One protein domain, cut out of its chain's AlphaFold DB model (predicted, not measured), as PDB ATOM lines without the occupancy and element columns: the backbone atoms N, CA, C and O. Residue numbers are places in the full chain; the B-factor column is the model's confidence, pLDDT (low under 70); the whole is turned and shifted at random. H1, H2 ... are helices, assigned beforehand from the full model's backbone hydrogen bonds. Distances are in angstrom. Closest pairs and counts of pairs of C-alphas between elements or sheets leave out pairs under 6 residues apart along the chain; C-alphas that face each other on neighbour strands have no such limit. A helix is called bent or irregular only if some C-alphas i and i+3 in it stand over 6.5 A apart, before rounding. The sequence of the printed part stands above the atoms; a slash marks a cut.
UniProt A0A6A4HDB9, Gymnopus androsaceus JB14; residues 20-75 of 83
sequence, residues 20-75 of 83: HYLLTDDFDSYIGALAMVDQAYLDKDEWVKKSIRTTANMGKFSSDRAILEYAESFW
ATOM      1  N   HIS A  20      12.594  -3.107   8.236       95.94
ATOM      2  CA  HIS A  20      13.509  -4.009   8.948       95.94
ATOM      3  C   HIS A  20      14.562  -3.283   9.803       95.94
ATOM      4  O   HIS A  20      15.040  -3.826  10.796       95.94
ATOM      5  N   TYR A  21      14.928  -2.068   9.394       95.38
ATOM      6  CA  TYR A  21      15.918  -1.232  10.065       95.38
ATOM      7  C   TYR A  21      15.292  -0.131  10.929       95.38
ATOM      8  O   TYR A  21      16.034   0.728  11.393       95.38
ATOM      9  N   LEU A  22      13.968  -0.158  11.138       96.12
ATOM     10  CA  LEU A  22      13.238   0.773  12.007       96.12
ATOM     11  C   LEU A  22      13.414   2.243  11.584       96.12
ATOM     12  O   LEU A  22      13.521   3.153  12.407       96.12
ATOM     13  N   LEU A  23      13.472   2.485  10.272       95.44
ATOM     14  CA  LEU A  23      13.685   3.822   9.723       95.44
ATOM     15  C   LEU A  23      12.541   4.764  10.086       95.44
ATOM     16  O   LEU A  23      12.786   5.951  10.285       95.44
ATOM     17  N   THR A  24      11.306   4.261  10.129       95.38
ATOM     18  CA  THR A  24      10.135   5.070  10.485       95.38
ATOM     19  C   THR A  24      10.068   5.359  11.974       95.38
ATOM     20  O   THR A  24       9.696   6.474  12.334       95.38
ATOM     21  N   ASP A  25      10.492   4.416  12.818       96.19
ATOM     22  CA  ASP A  25      10.543   4.603  14.268       96.19
ATOM     23  C   ASP A  25      11.539   5.706  14.656       96.19
ATOM     24  O   ASP A  25      11.226   6.582  15.465       96.19
ATOM     25  N   ASP A  26      12.720   5.719  14.030       97.75
ATOM     26  CA  ASP A  26      13.757   6.711  14.324       97.75
ATOM     27  C   ASP A  26      13.573   8.035  13.565       97.75
ATOM     28  O   ASP A  26      14.250   9.016  13.889       97.75
ATOM     29  N   PHE A  27      12.664   8.110  12.587       97.25
ATOM     30  CA  PHE A  27      12.570   9.259  11.681       97.25
ATOM     31  C   PHE A  27      12.316  10.577  12.421       97.25
ATOM     32  O   PHE A  27      13.037  11.555  12.219       97.25
ATOM     33  N   ASP A  28      11.335  10.602  13.325       98.19
ATOM     34  CA  ASP A  28      10.999  11.814  14.078       98.19
ATOM     35  C   ASP A  28      12.136  12.226  15.023       98.19
ATOM     36  O   ASP A  28      12.441  13.417  15.162       98.19
ATOM     37  N   SER A  29      12.817  11.249  15.636       98.19
ATOM     38  CA  SER A  29      13.960  11.519  16.514       98.19
ATOM     39  C   SER A  29      15.144  12.098  15.731       98.19
ATOM     40  O   SER A  29      15.784  13.052  16.185       98.19
ATOM     41  N   TYR A  30      15.375  11.599  14.515       98.25
ATOM     42  CA  TYR A  30      16.386  12.103  13.596       98.25
ATOM     43  C   TYR A  30      16.099  13.549  13.170       98.25
ATOM     44  O   TYR A  30      16.994  14.394  13.246       98.25
ATOM     45  N   ILE A  31      14.853  13.874  12.802       98.62
ATOM     46  CA  ILE A  31      14.452  15.256  12.484       98.62
ATOM     47  C   ILE A  31      14.641  16.179  13.697       98.62
ATOM     48  O   ILE A  31      15.165  17.287  13.552       98.62
ATOM     49  N   GLY A  32      14.288  15.716  14.901       98.69
ATOM     50  CA  GLY A  32      14.537  16.451  16.142       98.69
ATOM     51  C   GLY A  32      16.025  16.734  16.375       98.69
ATOM     52  O   GLY A  32      16.405  17.868  16.676       98.69
ATOM     53  N   ALA A  33      16.884  15.735  16.171       98.56
ATOM     54  CA  ALA A  33      18.330  15.891  16.292       98.56
ATOM     55  C   ALA A  33      18.901  16.866  15.249       98.56
ATOM     56  O   ALA A  33      19.744  17.695  15.594       98.56
ATOM     57  N   LEU A  34      18.420  16.829  14.000       98.50
ATOM     58  CA  LEU A  34      18.818  17.794  12.969       98.50
ATOM     59  C   LEU A  34      18.461  19.231  13.366       98.50
ATOM     60  O   LEU A  34      19.314  20.113  13.279       98.50
ATOM     61  N   ALA A  35      17.258  19.460  13.898       98.62
ATOM     62  CA  ALA A  35      16.873  20.782  14.389       98.62
ATOM     63  C   ALA A  35      17.800  21.268  15.522       98.62
ATOM     64  O   ALA A  35      18.171  22.443  15.567       98.62
ATOM     65  N   MET A  36      18.231  20.374  16.421       98.56
ATOM     66  CA  MET A  36      19.213  20.707  17.461       98.56
ATOM     67  C   MET A  36      20.585  21.068  16.877       98.56
ATOM     68  O   MET A  36      21.245  21.971  17.398       98.56
ATOM     69  N   VAL A  37      21.020  20.382  15.816       98.31
ATOM     70  CA  VAL A  37      22.267  20.693  15.100       98.31
ATOM     71  C   VAL A  37      22.187  22.083  14.476       98.31
ATOM     72  O   VAL A  37      23.098  22.882  14.697       98.31
ATOM     73  N   ASP A  38      21.094  22.396  13.779       98.44
ATOM     74  CA  ASP A  38      20.888  23.705  13.153       98.44
ATOM     75  C   ASP A  38      20.966  24.834  14.187       98.44
ATOM     76  O   ASP A  38      21.709  25.799  14.000       98.44
ATOM     77  N   GLN A  39      20.278  24.681  15.325       98.50
ATOM     78  CA  GLN A  39      20.336  25.653  16.421       98.50
ATOM     79  C   GLN A  39      21.741  25.766  17.021       98.50
ATOM     80  O   GLN A  39      22.244  26.870  17.234       98.50
ATOM     81  N   ALA A  40      22.410  24.636  17.263       98.19
ATOM     82  CA  ALA A  40      23.764  24.623  17.807       98.19
ATOM     83  C   ALA A  40      24.791  25.262  16.862       98.19
ATOM     84  O   ALA A  40      25.804  25.770  17.338       98.19
ATOM     85  N   TYR A  41      24.553  25.225  15.550       98.12
ATOM     86  CA  TYR A  41      25.453  25.787  14.550       98.12
ATOM     87  C   TYR A  41      25.339  27.313  14.422       98.12
ATOM     88  O   TYR A  41      26.240  27.931  13.846       98.12
ATOM     89  N   LEU A  42      24.272  27.938  14.935       98.44
ATOM     90  CA  LEU A  42      24.135  29.400  14.946       98.44
ATOM     91  C   LEU A  42      25.212  30.062  15.822       98.44
ATOM     92  O   LEU A  42      25.764  31.090  15.433       98.44
ATOM     93  N   ASP A  43      25.563  29.440  16.950       98.38
ATOM     94  CA  ASP A  43      26.678  29.856  17.804       98.38
ATOM     95  C   ASP A  43      27.985  29.195  17.341       98.38
ATOM     96  O   ASP A  43      28.288  28.038  17.650       98.38
ATOM     97  N   LYS A  44      28.777  29.941  16.564       98.12
ATOM     98  CA  LYS A  44      30.038  29.441  16.003       98.12
ATOM     99  C   LYS A  44      31.102  29.178  17.062       98.12
ATOM    100  O   LYS A  44      31.860  28.220  16.906       98.12
ATOM    101  N   ASP A  45      31.147  29.971  18.126       98.50
ATOM    102  CA  ASP A  45      32.165  29.823  19.165       98.50
ATOM    103  C   ASP A  45      31.922  28.544  19.968       98.50
ATOM    104  O   ASP A  45      32.841  27.740  20.165       98.50
ATOM    105  N   GLU A  46      30.676  28.294  20.376       98.44
ATOM    106  CA  GLU A  46      30.323  27.039  21.043       98.44
ATOM    107  C   GLU A  46      30.436  25.831  20.106       98.44
ATOM    108  O   GLU A  46      30.871  24.758  20.541       98.44
ATOM    109  N   TRP A  47      30.128  25.981  18.815       98.50
ATOM    110  CA  TRP A  47      30.342  24.918  17.830       98.50
ATOM    111  C   TRP A  47      31.818  24.508  17.724       98.50
ATOM    112  O   TRP A  47      32.144  23.316  17.776       98.50
ATOM    113  N   VAL A  48      32.732  25.482  17.647       98.56
ATOM    114  CA  VAL A  48      34.180  25.225  17.607       98.56
ATOM    115  C   VAL A  48      34.652  24.564  18.902       98.56
ATOM    116  O   VAL A  48      35.382  23.571  18.848       98.56
ATOM    117  N   LYS A  49      34.192  25.030  20.070       98.62
ATOM    118  CA  LYS A  49      34.524  24.389  21.356       98.62
ATOM    119  C   LYS A  49      34.066  22.932  21.401       98.62
ATOM    120  O   LYS A  49      34.828  22.079  21.860       98.62
ATOM    121  N   LYS A  50      32.854  22.628  20.919       98.25
ATOM    122  CA  LYS A  50      32.354  21.246  20.805       98.25
ATOM    123  C   LYS A  50      33.258  20.413  19.898       98.25
ATOM    124  O   LYS A  50      33.668  19.332  20.308       98.25
ATOM    125  N   SER A  51      33.632  20.932  18.727       98.38
ATOM    126  CA  SER A  51      34.536  20.244  17.794       98.38
ATOM    127  C   SER A  51      35.892  19.922  18.433       98.38
ATOM    128  O   SER A  51      36.295  18.759  18.437       98.38
ATOM    129  N   ILE A  52      36.546  20.906  19.061       98.62
ATOM    130  CA  ILE A  52      37.844  20.717  19.730       98.62
ATOM    131  C   ILE A  52      37.740  19.671  20.845       98.62
ATOM    132  O   ILE A  52      38.578  18.773  20.927       98.62
ATOM    133  N   ARG A  53      36.708  19.754  21.696       98.56
ATOM    134  CA  ARG A  53      36.493  18.790  22.789       98.56
ATOM    135  C   ARG A  53      36.282  17.380  22.258       98.56
ATOM    136  O   ARG A  53      36.864  16.446  22.803       98.56
ATOM    137  N   THR A  54      35.482  17.222  21.208       98.19
ATOM    138  CA  THR A  54      35.264  15.926  20.563       98.19
ATOM    139  C   THR A  54      36.591  15.356  20.072       98.19
ATOM    140  O   THR A  54      36.950  14.258  20.483       98.19
ATOM    141  N   THR A  55      37.368  16.121  19.297       98.31
ATOM    142  CA  THR A  55      38.677  15.688  18.781       98.31
ATOM    143  C   THR A  55      39.653  15.318  19.897       98.31
ATOM    144  O   THR A  55      40.279  14.262  19.830       98.31
ATOM    145  N   ALA A  56      39.748  16.133  20.952       98.38
ATOM    146  CA  ALA A  56      40.640  15.873  22.081       98.38
ATOM    147  C   ALA A  56      40.323  14.554  22.816       98.38
ATOM    148  O   ALA A  56      41.215  13.959  23.415       98.38
ATOM    149  N   ASN A  57      39.079  14.067  22.741       97.94
ATOM    150  CA  ASN A  57      38.637  12.827  23.385       97.94
ATOM    151  C   ASN A  57      38.654  11.594  22.456       97.94
ATOM    152  O   ASN A  57      38.199  10.523  22.859       97.94
ATOM    153  N   MET A  58      39.193  11.694  21.234       98.12
ATOM    154  CA  MET A  58      39.183  10.576  20.272       98.12
ATOM    155  C   MET A  58      40.280   9.523  20.479       98.12
ATOM    156  O   MET A  58      40.266   8.500  19.797       98.12
ATOM    157  N   GLY A  59      41.203   9.707  21.433       97.25
ATOM    158  CA  GLY A  59      42.376   8.833  21.603       97.25
ATOM    159  C   GLY A  59      42.059   7.335  21.742       97.25
ATOM    160  O   GLY A  59      42.777   6.503  21.189       97.25
ATOM    161  N   LYS A  60      40.944   6.977  22.395       96.94
ATOM    162  CA  LYS A  60      40.502   5.577  22.555       96.94
ATOM    163  C   LYS A  60      40.253   4.865  21.219       96.94
ATOM    164  O   LYS A  60      40.417   3.652  21.136       96.94
ATOM    165  N   PHE A  61      39.852   5.602  20.188       97.38
ATOM    166  CA  PHE A  61      39.481   5.046  18.889       97.38
ATOM    167  C   PHE A  61      40.667   4.927  17.921       97.38
ATOM    168  O   PHE A  61      40.464   4.588  16.757       97.38
ATOM    169  N   SER A  62      41.901   5.174  18.380       97.88
ATOM    170  CA  SER A  62      43.096   4.909  17.576       97.88
ATOM    171  C   SER A  62      43.223   3.417  17.249       97.88
ATOM    172  O   SER A  62      43.079   2.556  18.128       97.88
ATOM    173  N   SER A  63      43.545   3.114  15.990       97.62
ATOM    174  CA  SER A  63      43.892   1.758  15.562       97.62
ATOM    175  C   SER A  63      45.132   1.237  16.277       97.62
ATOM    176  O   SER A  63      45.193   0.044  16.542       97.62
ATOM    177  N   ASP A  64      46.076   2.104  16.653       96.00
ATOM    178  CA  ASP A  64      47.303   1.697  17.350       96.00
ATOM    179  C   ASP A  64      46.968   1.001  18.670       96.00
ATOM    180  O   ASP A  64      47.475  -0.080  18.952       96.00
ATOM    181  N   ARG A  65      46.022   1.562  19.439       96.69
ATOM    182  CA  ARG A  65      45.508   0.933  20.664       96.69
ATOM    183  C   ARG A  65      44.880  -0.430  20.365       96.69
ATOM    184  O   ARG A  65      45.139  -1.384  21.087       96.69
ATOM    185  N   ALA A  66      44.070  -0.531  19.307       96.69
ATOM    186  CA  ALA A  66      43.452  -1.804  18.929       96.69
ATOM    187  C   ALA A  66      44.509  -2.857  18.551       96.69
ATOM    188  O   ALA A  66      44.443  -3.983  19.025       96.69
ATOM    189  N   ILE A  67      45.505  -2.490  17.744       96.50
ATOM    190  CA  ILE A  67      46.591  -3.388  17.337       96.50
ATOM    191  C   ILE A  67      47.420  -3.838  18.542       96.50
ATOM    192  O   ILE A  67      47.746  -5.018  18.624       96.50
ATOM    193  N   LEU A  68      47.714  -2.941  19.487       95.50
ATOM    194  CA  LEU A  68      48.413  -3.290  20.727       95.50
ATOM    195  C   LEU A  68      47.615  -4.298  21.567       95.50
ATOM    196  O   LEU A  68      48.180  -5.293  22.007       95.50
ATOM    197  N   GLU A  69      46.300  -4.106  21.717       96.44
ATOM    198  CA  GLU A  69      45.437  -5.068  22.422       96.44
ATOM    199  C   GLU A  69      45.440  -6.446  21.748       96.44
ATOM    200  O   GLU A  69      45.501  -7.468  22.431       96.44
ATOM    201  N   TYR A  70      45.416  -6.490  20.412       97.50
ATOM    202  CA  TYR A  70      45.530  -7.748  19.674       97.50
ATOM    203  C   TYR A  70      46.905  -8.404  19.840       97.50
ATOM    204  O   TYR A  70      46.980  -9.619  20.054       97.50
ATOM    205  N   ALA A  71      47.976  -7.612  19.766       96.94
ATOM    206  CA  ALA A  71      49.348  -8.073  19.935       96.94
ATOM    207  C   ALA A  71      49.567  -8.716  21.312       96.94
ATOM    208  O   ALA A  71      50.106  -9.818  21.378       96.94
ATOM    209  N   GLU A  72      49.077  -8.078  22.377       95.88
ATOM    210  CA  GLU A  72      49.215  -8.550  23.759       95.88
ATOM    211  C   GLU A  72      48.262  -9.714  24.079       95.88
ATOM    212  O   GLU A  72      48.685 -10.739  24.607       95.88
ATOM    213  N   SER A  73      46.974  -9.592  23.735       97.06
ATOM    214  CA  SER A  73      45.938 -10.514  24.233       97.06
ATOM    215  C   SER A  73      45.724 -11.759  23.372       97.06
ATOM    216  O   SER A  73      45.186 -12.751  23.864       97.06
ATOM    217  N   PHE A  74      46.095 -11.722  22.086       96.44
ATOM    218  CA  PHE A  74      45.791 -12.811  21.148       96.44
ATOM    219  C   PHE A  74      47.008 -13.315  20.378       96.44
ATOM    220  O   PHE A  74      47.168 -14.525  20.226       96.44
ATOM    221  N   TRP A  75      47.851 -12.421  19.861       97.25
ATOM    222  CA  TRP A  75      48.987 -12.823  19.024       97.25
ATOM    223  C   TRP A  75      50.247 -13.136  19.825       97.25
ATOM    224  O   TRP A  75      51.094 -13.882  19.337       97.25
TER     225      TRP A  75
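What this domain is: This is residues 20 to 75 of the 83 residues of a protein of Gymnopus androsaceus JB14 (UniProt A0A6A4HDB9). The model is a flat, open V of helices: H1 makes one arm, and H2, short H3 and H4 follow one another end to end as the other arm. The arms meet at a corner around residues 41 to 47, and the space between them is empty. The printed part has 56 residues with four named helices, H1, H2, H3, H4 along the chain, and no named strand; the class is all helix. The whole is extended, with a radius of gyration of the C-alphas of 18.1 A and spans of 47 by 39 by 9 A.

Where its parts are: H1, residues 23 to 42, begins with C-alpha 23 at (13.685, 3.822, 9.723) and is 28.1 A long. It is irregular, with C-alphas 25 and 28 7.2 A apart, and has a kink of 29 degrees near residue 30. H2, residues 44 to 56, begins with C-alpha 44 at (30.038, 29.441, 16.003) and is 18.3 A long. H3 is residues 58 to 61, 5.7 A long. H4, residues 63 to 75, is 15.8 A long and ends with C-alpha 75 at (48.987, -12.823, 19.024); it is neither bent nor irregular, but only just: C-alphas 72 and 75 are 6.4 A apart.

How they stand to each other: H1 and H2 only just touch, only at the corner by their link, with 3 pairs of C-alphas within 8 A; the closest C-alphas, of Tyr 41 and Trp 47, are 6.0 A apart. Their lines stand at a steep tilt of 64 degrees, opposite ways. H2 and H3 meet only through their link, as do H3 and H4. H1 is apart from H3 and H4, and H2 is apart from H4. Every O i to N i+4 pair is within hydrogen-bond range in H2, 14 of 16 in H1 and 8 of 9 in H4; H3 is too short for such a pair.

The domain as a whole: The C-alphas farthest apart, of Leu 42 and Trp 75, are 49.2 A apart. The printed part has no cut, and the three links are tight. The mean pLDDT of the printed part is 97.6, and no printed residue is under 70.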